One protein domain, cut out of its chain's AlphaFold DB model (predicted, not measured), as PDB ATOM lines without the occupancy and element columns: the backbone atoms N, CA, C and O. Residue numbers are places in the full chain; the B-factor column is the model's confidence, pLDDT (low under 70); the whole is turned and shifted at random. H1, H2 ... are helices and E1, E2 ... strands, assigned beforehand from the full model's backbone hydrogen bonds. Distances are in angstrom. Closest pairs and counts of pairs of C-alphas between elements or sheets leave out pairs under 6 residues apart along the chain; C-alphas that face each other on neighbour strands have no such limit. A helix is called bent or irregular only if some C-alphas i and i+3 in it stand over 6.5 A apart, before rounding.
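Overview. This is residues 2 to 82 of the 82 residues of an uncharacterized protein of Chryseobacterium sp. KBW03 (UniProt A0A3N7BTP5). Look for a small head with one long helical arm: in the head, H3 packs on one face of a three-stranded antiparallel sheet, the other face being bare, and H1 sticks out far from it. Between arm and head the chain runs through the short helix H2; residues 2 to 29 and 31 to 37 stand free. The 81 printed residues hold three named helices and three named strands, in the order H1, H2, E1, E2, H3, E3, with the sheet in the order E2, E1, E3 and a mixed class of helices and strands. The whole is extended, with a radius of gyration of the C-alphas of 18.6 A and spans of 57 by 33 by 19 A.

Arrangement. Begin with H1, residues 2 to 24, which is apart from H2, residues 32 to 35, and neither is on the sheet. Next come E1, residues 42 to 48, and E2, residues 53 to 59, a hairpin of antiparallel strands at 154 degrees; find N 44 and O 56 within hydrogen-bond range at 2.9 A. On the other side of E1 is E3, residues 78 to 81, antiparallel to it at 138 degrees, with N 79 and O 47 2.8 A apart. The sheet is only just strongly twisted, its C-alphas lying up to 4.1 A off the best plane. H3, residues 63 to 73, is on the sheet at a height of 8.0 A; its closest C-alphas to E2 are those of Ile 72 and Gly 54, 6.5 A apart. On the local plane it runs slantwise to the strands, at 38 degrees to E1. E2, H3 and E3 form a split strand-helix-strand unit, two strands running the same way with E1 between them, and its crossover is right-handed; H3 on one face of the sheet makes two layers. O i to N i+4 pairs are within range in 18 of 19 for H1 and 5 of 7 for H3; H2 is too short for such a pair.

Along the chain. Find C-alpha 2 at (-21.566, 51.429, -10.041); from there H1 runs 34.3 A to C-alpha 24 at (-11.392, 20.686, 1.163). H2 measures 5.1 A, E1 19.1 A, E2 16.6 A and H3 15.5 A. H3 is only just irregular: C-alphas 64 and 67 are 6.6 A apart. E3 runs 9.6 A to C-alpha 81 at (-25.616, -3.579, -8.562).

Size, cuts and confidence. The C-alphas farthest apart are those of Ile 2 and Ile 82, at 57.5 A. The printed part has no cut and no long link. Mean pLDDT of the printed part is 70.1; residues 2 to 30, 32 to 41 and 82 are under 70.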
ATOM      1  N   ILE A   2     -22.130  52.656  -9.430       50.88
ATOM      2  CA  ILE A   2     -21.566  51.429 -10.041       50.88
ATOM      3  C   ILE A   2     -20.434  50.808  -9.193       50.88
ATOM      4  O   ILE A   2     -20.321  49.591  -9.096       50.88
ATOM      5  N   VAL A   3     -19.638  51.634  -8.504       50.66
ATOM      6  CA  VAL A   3     -18.478  51.175  -7.711       50.66
ATOM      7  C   VAL A   3     -18.896  50.325  -6.501       50.66
ATOM      8  O   VAL A   3     -18.229  49.347  -6.171       50.66
ATOM      9  N   LEU A   4     -20.033  50.639  -5.870       45.75
ATOM     10  CA  LEU A   4     -20.506  49.917  -4.685       45.75
ATOM     11  C   LEU A   4     -20.919  48.471  -5.030       45.75
ATOM     12  O   LEU A   4     -20.571  47.545  -4.302       45.75
ATOM     13  N   SER A   5     -21.572  48.264  -6.179       51.59
ATOM     14  CA  SER A   5     -22.051  46.949  -6.635       51.59
ATOM     15  C   SER A   5     -20.917  45.965  -6.944       51.59
ATOM     16  O   SER A   5     -21.044  44.769  -6.671       51.59
ATOM     17  N   ILE A   6     -19.784  46.466  -7.453       56.88
ATOM     18  CA  ILE A   6     -18.591  45.653  -7.742       56.88
ATOM     19  C   ILE A   6     -17.912  45.231  -6.428       56.88
ATOM     20  O   ILE A   6     -17.518  44.079  -6.255       56.88
ATOM     21  N   PHE A   7     -17.838  46.129  -5.441       55.12
ATOM     22  CA  PHE A   7     -17.259  45.805  -4.133       55.12
ATOM     23  C   PHE A   7     -18.069  44.755  -3.356       55.12
ATOM     24  O   PHE A   7     -17.482  43.906  -2.676       55.12
ATOM     25  N   VAL A   8     -19.403  44.774  -3.464       58.22
ATOM     26  CA  VAL A   8     -20.261  43.762  -2.823       58.22
ATOM     27  C   VAL A   8     -20.049  42.381  -3.450       58.22
ATOM     28  O   VAL A   8     -19.871  41.401  -2.722       58.22
ATOM     29  N   THR A   9     -19.992  42.290  -4.781       57.88
ATOM     30  CA  THR A   9     -19.799  41.013  -5.490       57.88
ATOM     31  C   THR A   9     -18.440  40.374  -5.191       57.88
ATOM     32  O   THR A   9     -18.375  39.162  -4.990       57.88
ATOM     33  N   VAL A  10     -17.364  41.159  -5.061       59.25
ATOM     34  CA  VAL A  10     -16.024  40.631  -4.727       59.25
ATOM     35  C   VAL A  10     -15.955  40.084  -3.292       59.25
ATOM     36  O   VAL A  10     -15.352  39.032  -3.058       59.25
ATOM     37  N   LYS A  11     -16.600  40.738  -2.312       60.12
ATOM     38  CA  LYS A  11     -16.660  40.227  -0.927       60.12
ATOM     39  C   LYS A  11     -17.441  38.916  -0.826       60.12
ATOM     40  O   LYS A  11     -16.986  38.003  -0.134       60.12
ATOM     41  N   GLN A  12     -18.576  38.808  -1.519       58.00
ATOM     42  CA  GLN A  12     -19.381  37.585  -1.513       58.00
ATOM     43  C   GLN A  12     -18.647  36.407  -2.168       58.00
ATOM     44  O   GLN A  12     -18.583  35.327  -1.583       58.00
ATOM     45  N   GLN A  13     -17.984  36.626  -3.310       56.25
ATOM     46  CA  GLN A  13     -17.162  35.594  -3.957       56.25
ATOM     47  C   GLN A  13     -16.024  35.103  -3.051       56.25
ATOM     48  O   GLN A  13     -15.791  33.899  -2.937       56.25
ATOM     49  N   LYS A  14     -15.351  36.010  -2.329       58.81
ATOM     50  CA  LYS A  14     -14.284  35.641  -1.388       58.81
ATOM     51  C   LYS A  14     -14.792  34.768  -0.236       58.81
ATOM     52  O   LYS A  14     -14.070  33.875   0.202       58.81
ATOM     53  N   LEU A  15     -16.018  34.994   0.241       57.94
ATOM     54  CA  LEU A  15     -16.633  34.186   1.299       57.94
ATOM     55  C   LEU A  15     -16.955  32.763   0.809       57.94
ATOM     56  O   LEU A  15     -16.624  31.795   1.490       57.94
ATOM     57  N   ILE A  16     -17.514  32.639  -0.399       58.69
ATOM     58  CA  ILE A  16     -17.849  31.351  -1.029       58.69
ATOM     59  C   ILE A  16     -16.579  30.528  -1.282       58.69
ATOM     60  O   ILE A  16     -16.515  29.352  -0.920       58.69
ATOM     61  N   ILE A  17     -15.529  31.156  -1.821       58.81
ATOM     62  CA  ILE A  17     -14.232  30.502  -2.044       58.81
ATOM     63  C   ILE A  17     -13.617  30.062  -0.713       58.81
ATOM     64  O   ILE A  17     -13.126  28.940  -0.613       58.81
ATOM     65  N   LYS A  18     -13.682  30.895   0.333       51.56
ATOM     66  CA  LYS A  18     -13.156  30.556   1.664       51.56
ATOM     67  C   LYS A  18     -13.895  29.367   2.288       51.56
ATOM     68  O   LYS A  18     -13.250  28.524   2.909       51.56
ATOM     69  N   ASN A  19     -15.209  29.261   2.080       55.56
ATOM     70  CA  ASN A  19     -16.003  28.138   2.577       55.56
ATOM     71  C   ASN A  19     -15.718  26.839   1.802       55.56
ATOM     72  O   ASN A  19     -15.514  25.790   2.410       55.56
ATOM     73  N   LYS A  20     -15.575  26.920   0.470       49.09
ATOM     74  CA  LYS A  20     -15.153  25.793  -0.380       49.09
ATOM     75  C   LYS A  20     -13.744  25.294  -0.017       49.09
ATOM     76  O   LYS A  20     -13.515  24.090   0.062       49.09
ATOM     77  N   LEU A  21     -12.817  26.208   0.286       48.53
ATOM     78  CA  LEU A  21     -11.462  25.868   0.739       48.53
ATOM     79  C   LEU A  21     -11.461  25.183   2.116       48.53
ATOM     80  O   LEU A  21     -10.657  24.285   2.354       48.53
ATOM     81  N   ASN A  22     -12.353  25.586   3.027       48.44
ATOM     82  CA  ASN A  22     -12.497  24.952   4.343       48.44
ATOM     83  C   ASN A  22     -13.116  23.547   4.265       48.44
ATOM     84  O   ASN A  22     -12.735  22.682   5.052       48.44
ATOM     85  N   PHE A  23     -14.007  23.291   3.303       48.41
ATOM     86  CA  PHE A  23     -14.522  21.944   3.041       48.41
ATOM     87  C   PHE A  23     -13.404  21.005   2.555       48.41
ATOM     88  O   PHE A  23     -13.231  19.915   3.096       48.41
ATOM     89  N   MET A  24     -12.549  21.467   1.631       49.66
ATOM     90  CA  MET A  24     -11.392  20.686   1.163       49.66
ATOM     91  C   MET A  24     -10.321  20.464   2.240       49.66
ATOM     92  O   MET A  24      -9.678  19.419   2.253       49.66
ATOM     93  N   LYS A  25     -10.157  21.396   3.189       47.75
ATOM     94  CA  LYS A  25      -9.215  21.246   4.316       47.75
ATOM     95  C   LYS A  25      -9.572  20.118   5.290       47.75
ATOM     96  O   LYS A  25      -8.704  19.711   6.056       47.75
ATOM     97  N   ASN A  26     -10.806  19.611   5.262       48.88
ATOM     98  CA  ASN A  26     -11.251  18.521   6.136       48.88
ATOM     99  C   ASN A  26     -11.285  17.146   5.446       48.88
ATOM    100  O   ASN A  26     -11.575  16.146   6.101       48.88
ATOM    101  N   LEU A  27     -10.920  17.057   4.163       46.97
ATOM    102  CA  LEU A  27     -10.681  15.780   3.485       46.97
ATOM    103  C   LEU A  27      -9.311  15.238   3.907       46.97
ATOM    104  O   LEU A  27      -8.299  15.395   3.224       46.97
ATOM    105  N   LYS A  28      -9.263  14.625   5.092       54.72
ATOM    106  CA  LYS A  28      -8.061  13.953   5.582       54.72
ATOM    107  C   LYS A  28      -7.855  12.674   4.776       54.72
ATOM    108  O   LYS A  28      -8.588  11.705   4.953       54.72
ATOM    109  N   LEU A  29      -6.842  12.663   3.907       58.22
ATOM    110  CA  LEU A  29      -6.385  11.437   3.258       58.22
ATOM    111  C   LEU A  29      -5.966  10.441   4.350       58.22
ATOM    112  O   LEU A  29      -5.004  10.678   5.087       58.22
ATOM    113  N   LEU A  30      -6.709   9.345   4.485       63.59
ATOM    114  CA  LEU A  30      -6.359   8.270   5.405       63.59
ATOM    115  C   LEU A  30      -5.111   7.556   4.881       63.59
ATOM    116  O   LEU A  30      -4.999   7.252   3.692       63.59
ATOM    117  N   SER A  31      -4.168   7.257   5.772       72.00
ATOM    118  CA  SER A  31      -3.025   6.423   5.398       72.00
ATOM    119  C   SER A  31      -3.481   4.982   5.128       72.00
ATOM    120  O   SER A  31      -4.511   4.533   5.638       72.00
ATOM    121  N   LYS A  32      -2.687   4.207   4.374       61.12
ATOM    122  CA  LYS A  32      -2.980   2.786   4.084       61.12
ATOM    123  C   LYS A  32      -3.280   1.961   5.344       61.12
ATOM    124  O   LYS A  32      -4.095   1.047   5.295       61.12
ATOM    125  N   ASN A  33      -2.646   2.283   6.470       67.75
ATOM    126  CA  ASN A  33      -2.866   1.585   7.738       67.75
ATOM    127  C   ASN A  33      -4.164   2.009   8.433       67.75
ATOM    128  O   ASN A  33      -4.794   1.179   9.075       67.75
ATOM    129  N   GLN A  34      -4.591   3.262   8.270       64.12
ATOM    130  CA  GLN A  34      -5.886   3.719   8.777       64.12
ATOM    131  C   GLN A  34      -7.041   3.151   7.950       64.12
ATOM    132  O   GLN A  34      -8.042   2.734   8.520       64.12
ATOM    133  N   LEU A  35      -6.865   3.023   6.630       62.31
ATOM    134  CA  LEU A  35      -7.810   2.322   5.753       62.31
ATOM    135  C   LEU A  35      -8.040   0.864   6.180       62.31
ATOM    136  O   LEU A  35      -9.164   0.384   6.114       62.31
ATOM    137  N   LYS A  36      -7.005   0.170   6.674       60.25
ATOM    138  CA  LYS A  36      -7.121  -1.206   7.197       60.25
ATOM    139  C   LYS A  36      -7.915  -1.310   8.504       60.25
ATOM    140  O   LYS A  36      -8.364  -2.399   8.842       60.25
ATOM    141  N   GLN A  37      -8.049  -0.215   9.251       66.44
ATOM    142  CA  GLN A  37      -8.788  -0.171  10.520       66.44
ATOM    143  C   GLN A  37     -10.257   0.223  10.341       66.44
ATOM    144  O   GLN A  37     -11.036   0.120  11.287       66.44
ATOM    145  N   VAL A  38     -10.649   0.652   9.139       65.62
ATOM    146  CA  VAL A  38     -12.053   0.872   8.803       65.62
ATOM    147  C   VAL A  38     -12.737  -0.495   8.782       65.62
ATOM    148  O   VAL A  38     -12.530  -1.291   7.866       65.62
ATOM    149  N   LYS A  39     -13.518  -0.795   9.825       58.81
ATOM    150  CA  LYS A  39     -14.389  -1.975   9.863       58.81
ATOM    151  C   LYS A  39     -15.466  -1.787   8.793       58.81
ATOM    152  O   LYS A  39     -16.368  -0.982   8.978       58.81
ATOM    153  N   GLY A  40     -15.286  -2.466   7.662       60.81
ATOM    154  CA  GLY A  40     -16.055  -2.245   6.442       60.81
ATOM    155  C   GLY A  40     -17.543  -2.559   6.590       60.81
ATOM    156  O   GLY A  40     -17.899  -3.679   6.939       60.81
ATOM    157  N   GLY A  41     -18.390  -1.586   6.258       67.62
ATOM    158  CA  GLY A  41     -19.754  -1.811   5.780       67.62
ATOM    159  C   GLY A  41     -19.788  -2.549   4.433       67.62
ATOM    160  O   GLY A  41     -18.760  -2.999   3.915       67.62
ATOM    161  N   ILE A  42     -20.976  -2.661   3.849       78.19
ATOM    162  CA  ILE A  42     -21.220  -3.430   2.623       78.19
ATOM    163  C   ILE A  42     -20.394  -2.836   1.469       78.19
ATOM    164  O   ILE A  42     -20.145  -1.628   1.410       78.19
ATOM    165  N   THR A  43     -19.907  -3.693   0.571       82.31
ATOM    166  CA  THR A  43     -19.329  -3.240  -0.698       82.31
ATOM    167  C   THR A  43     -20.420  -3.247  -1.748       82.31
ATOM    168  O   THR A  43     -21.063  -4.269  -1.951       82.31
ATOM    169  N   VAL A  44     -20.609  -2.109  -2.401       83.75
ATOM    170  CA  VAL A  44     -21.605  -1.920  -3.447       83.75
ATOM    171  C   VAL A  44     -20.887  -1.742  -4.776       83.75
ATOM    172  O   VAL A  44     -19.892  -1.014  -4.852       83.75
ATOM    173  N   TYR A  45     -21.379  -2.404  -5.818       86.12
ATOM    174  CA  TYR A  45     -20.891  -2.222  -7.178       86.12
ATOM    175  C   TYR A  45     -21.802  -1.242  -7.906       86.12
ATOM    176  O   TYR A  45     -23.010  -1.223  -7.684       86.12
ATOM    177  N   ILE A  46     -21.219  -0.396  -8.748       87.31
ATOM    178  CA  ILE A  46     -21.982   0.562  -9.545       87.31
ATOM    179  C   ILE A  46     -21.585   0.477 -11.011       87.31
ATOM    180  O   ILE A  46     -20.404   0.317 -11.337       87.31
ATOM    181  N   ALA A  47     -22.574   0.628 -11.884       89.88
ATOM    182  CA  ALA A  47     -22.382   0.852 -13.306       89.88
ATOM    183  C   ALA A  47     -22.832   2.273 -13.647       89.88
ATOM    184  O   ALA A  47     -23.943   2.681 -13.323       89.88
ATOM    185  N   CYS A  48     -21.958   3.040 -14.281       89.50
ATOM    186  CA  CYS A  48     -22.231   4.393 -14.730       89.50
ATOM    187  C   CYS A  48     -22.751   4.365 -16.174       89.50
ATOM    188  O   CYS A  48     -22.269   3.585 -17.000       89.50
ATOM    189  N   ALA A  49     -23.647   5.288 -16.525       86.50
ATOM    190  CA  ALA A  49     -24.201   5.408 -17.879       86.50
ATOM    191  C   ALA A  49     -23.139   5.671 -18.970       86.50
ATOM    192  O   ALA A  49     -23.357   5.393 -20.146       86.50
ATOM    193  N   ASN A  50     -21.959   6.168 -18.588       83.94
ATOM    194  CA  ASN A  50     -20.820   6.379 -19.485       83.94
ATOM    195  C   ASN A  50     -20.011   5.094 -19.787       83.94
ATOM    196  O   ASN A  50     -18.950   5.176 -20.405       83.94
ATOM    197  N   GLY A  51     -20.468   3.925 -19.322       85.06
ATOM    198  CA  GLY A  51     -19.795   2.633 -19.499       85.06
ATOM    199  C   GLY A  51     -18.687   2.345 -18.481       85.06
ATOM    200  O   GLY A  51     -18.058   1.291 -18.547       85.06
ATOM    201  N   THR A  52     -18.440   3.251 -17.530       86.38
ATOM    202  CA  THR A  52     -17.500   3.021 -16.422       86.38
ATOM    203  C   THR A  52     -18.181   2.214 -15.326       86.38
ATOM    204  O   THR A  52     -19.336   2.451 -14.995       86.38
ATOM    205  N   SER A  53     -17.459   1.287 -14.710       88.75
ATOM    206  CA  SER A  53     -17.917   0.568 -13.520       88.75
ATOM    207  C   SER A  53     -16.989   0.841 -12.344       88.75
ATOM    208  O   SER A  53     -15.778   0.985 -12.524       88.75
ATOM    209  N   GLY A  54     -17.541   0.864 -11.135       86.50
ATOM    210  CA  GLY A  54     -16.776   1.088  -9.915       86.50
ATOM    211  C   GLY A  54     -17.256   0.251  -8.742       86.50
ATOM    212  O   GLY A  54     -18.280  -0.426  -8.798       86.50
ATOM    213  N   GLN A  55     -16.492   0.314  -7.655       86.38
ATOM    214  CA  GLN A  55     -16.878  -0.277  -6.380       86.38
ATOM    215  C   GLN A  55     -16.756   0.751  -5.259       86.38
ATOM    216  O   GLN A  55     -15.754   1.462  -5.156       86.38
ATOM    217  N   ILE A  56     -17.755   0.780  -4.387       86.19
ATOM    218  CA  ILE A  56     -17.795   1.630  -3.202       86.19
ATOM    219  C   ILE A  56     -17.738   0.702  -2.000       86.19
ATOM    220  O   ILE A  56     -18.566  -0.187  -1.831       86.19
ATOM    221  N   ARG A  57     -16.698   0.868  -1.186       83.62
ATOM    222  CA  ARG A  57     -16.487   0.064   0.018       83.62
ATOM    223  C   ARG A  57     -16.994   0.831   1.227       83.62
ATOM    224  O   ARG A  57     -16.957   2.057   1.226       83.62
ATOM    225  N   ASN A  58     -17.338   0.096   2.281       78.94
ATOM    226  CA  ASN A  58     -17.738   0.668   3.562       78.94
ATOM    227  C   ASN A  58     -19.045   1.479   3.491       78.94
ATOM    228  O   ASN A  58     -19.155   2.530   4.115       78.94
ATOM    229  N   VAL A  59     -20.024   0.983   2.731       77.69
ATOM    230  CA  VAL A  59     -21.367   1.565   2.660       77.69
ATOM    231  C   VAL A  59     -22.167   1.098   3.868       77.69
ATOM    232  O   VAL A  59     -22.313  -0.107   4.085       77.69
ATOM    233  N   ASN A  60     -22.680   2.039   4.658       78.75
ATOM    234  CA  ASN A  60     -23.553   1.735   5.791       78.75
ATOM    235  C   ASN A  60     -24.966   2.297   5.582       78.75
ATOM    236  O   ASN A  60     -25.941   1.702   6.034       78.75
ATOM    237  N   VAL A  61     -25.082   3.417   4.866       79.06
ATOM    238  CA  VAL A  61     -26.349   4.035   4.453       79.06
ATOM    239  C   VAL A  61     -26.295   4.459   2.982       79.06
ATOM    240  O   VAL A  61     -25.225   4.720   2.441       79.06
ATOM    241  N   ASN A  62     -27.451   4.581   2.320       71.88
ATOM    242  CA  ASN A  62     -27.519   4.909   0.884       71.88
ATOM    243  C   ASN A  62     -26.838   6.242   0.523       71.88
ATOM    244  O   ASN A  62     -26.320   6.393  -0.580       71.88
ATOM    245  N   THR A  63     -26.795   7.205   1.448       77.75
ATOM    246  CA  THR A  63     -26.098   8.484   1.239       77.75
ATOM    247  C   THR A  63     -24.587   8.321   1.085       77.75
ATOM    248  O   THR A  63     -23.959   9.157   0.442       77.75
ATOM    249  N   ASP A  64     -24.010   7.233   1.607       78.25
ATOM    250  CA  ASP A  64     -22.585   6.919   1.458       78.25
ATOM    251  C   ASP A  64     -22.236   6.518   0.016       78.25
ATOM    252  O   ASP A  64     -21.066   6.523  -0.353       78.25
ATOM    253  N   ILE A  65     -23.238   6.176  -0.805       81.00
ATOM    254  CA  ILE A  65     -23.068   5.784  -2.209       81.00
ATOM    255  C   ILE A  65     -23.016   7.021  -3.111       81.00
ATOM    256  O   ILE A  65     -22.227   7.056  -4.050       81.00
ATOM    257  N   ALA A  66     -23.809   8.056  -2.812       82.38
ATOM    258  CA  ALA A  66     -24.039   9.175  -3.723       82.38
ATOM    259  C   ALA A  66     -22.764   9.965  -4.062       82.38
ATOM    260  O   ALA A  66     -22.457  10.160  -5.236       82.38
ATOM    261  N   THR A  67     -21.987  10.385  -3.056       83.81
ATOM    262  CA  THR A  67     -20.764  11.177  -3.288       83.81
ATOM    263  C   THR A  67     -19.657  10.377  -3.989       83.81
ATOM    264  O   THR A  67     -19.082  10.887  -4.951       83.81
ATOM    265  N   PRO A  68     -19.338   9.132  -3.583       84.56
ATOM    266  CA  PRO A  68     -18.369   8.320  -4.315       84.56
ATOM    267  C   PRO A  68     -18.847   7.945  -5.721       84.56
ATOM    268  O   PRO A  68     -18.036   7.935  -6.643       84.56
ATOM    269  N   ALA A  69     -20.143   7.676  -5.913       84.31
ATOM    270  CA  ALA A  69     -20.697   7.399  -7.234       84.31
ATOM    271  C   ALA A  69     -20.583   8.616  -8.155       84.31
ATOM    272  O   ALA A  69     -20.169   8.467  -9.296       84.31
ATOM    273  N   GLU A  70     -20.832   9.829  -7.654       85.81
ATOM    274  CA  GLU A  70     -20.621  11.062  -8.422       85.81
ATOM    275  C   GLU A  70     -19.147  11.241  -8.823       85.81
ATOM    276  O   GLU A  70     -18.858  11.628  -9.955       85.81
ATOM    277  N   GLN A  71     -18.206  10.897  -7.935       85.81
ATOM    278  CA  GLN A  71     -16.769  10.938  -8.227       85.81
ATOM    279  C   GLN A  71     -16.333   9.886  -9.256       85.81
ATOM    280  O   GLN A  71     -15.486  10.179 -10.096       85.81
ATOM    281  N   ILE A  72     -16.894   8.675  -9.198       85.50
ATOM    282  CA  ILE A  72     -16.578   7.573 -10.122       85.50
ATOM    283  C   ILE A  72     -17.234   7.807 -11.488       85.50
ATOM    284  O   ILE A  72     -16.590   7.652 -12.522       85.50
ATOM    285  N   CYS A  73     -18.507   8.200 -11.498       85.31
ATOM    286  CA  CYS A  73     -19.297   8.393 -12.708       85.31
ATOM    287  C   CYS A  73     -19.145   9.794 -13.310       85.31
ATOM    288  O   CYS A  73     -19.674  10.050 -14.388       85.31
ATOM    289  N   GLY A  74     -18.433  10.712 -12.649       85.62
ATOM    290  CA  GLY A  74     -18.188  12.069 -13.147       85.62
ATOM    291  C   GLY A  74     -19.470  12.882 -13.345       85.62
ATOM    292  O   GLY A  74     -19.571  13.622 -14.318       85.62
ATOM    293  N   GLY A  75     -20.461  12.697 -12.467       80.12
ATOM    294  CA  GLY A  75     -21.776  13.345 -12.563       80.12
ATOM    295  C   GLY A  75     -22.772  12.690 -13.530       80.12
ATOM    296  O   GLY A  75     -23.856  13.231 -13.723       80.12
ATOM    297  N   ASN A  76     -22.435  11.541 -14.129       82.88
ATOM    298  CA  ASN A  76     -23.389  10.744 -14.906       82.88
ATOM    299  C   ASN A  76     -24.296   9.905 -13.994       82.88
ATOM    300  O   ASN A  76     -23.923   9.576 -12.864       82.88
ATOM    301  N   GLU A  77     -25.462   9.521 -14.517       85.50
ATOM    302  CA  GLU A  77     -26.359   8.564 -13.865       85.50
ATOM    303  C   GLU A  77     -25.643   7.234 -13.591       85.50
ATOM    304  O   GLU A  77     -24.738   6.825 -14.329       85.50
ATOM    305  N   TYR A  78     -26.051   6.570 -12.512       85.31
ATOM    306  CA  TYR A  78     -25.471   5.311 -12.074       85.31
ATOM    307  C   TYR A  78     -26.538   4.348 -11.570       85.31
ATOM    308  O   TYR A  78     -27.523   4.750 -10.951       85.31
ATOM    309  N   GLU A  79     -26.299   3.066 -11.805       85.44
ATOM    310  CA  GLU A  79     -27.088   1.962 -11.283       85.44
ATOM    311  C   GLU A  79     -26.285   1.225 -10.212       85.44
ATOM    312  O   GLU A  79     -25.089   0.964 -10.369       85.44
ATOM    313  N   VAL A  80     -26.954   0.908  -9.105       82.94
ATOM    314  CA  VAL A  80     -26.388   0.132  -8.006       82.94
ATOM    315  C   VAL A  80     -26.664  -1.349  -8.249       82.94
ATOM    316  O   VAL A  80     -27.817  -1.763  -8.318       82.94
ATOM    317  N   ILE A  81     -25.596  -2.135  -8.334       77.56
ATOM    318  CA  ILE A  81     -25.616  -3.579  -8.562       77.56
ATOM    319  C   ILE A  81     -25.164  -4.244  -7.251       77.56
ATOM    320  O   ILE A  81     -24.026  -4.045  -6.811       77.56
ATOM    321  N   ILE A  82     -26.076  -4.967  -6.591       66.25
ATOM    322  CA  ILE A  82     -25.840  -5.684  -5.321       66.25
ATOM    323  C   ILE A  82     -25.756  -7.181  -5.596       66.25
ATOM    324  O   ILE A  82     -26.654  -7.685  -6.305       66.25
TER     325      ILE A  82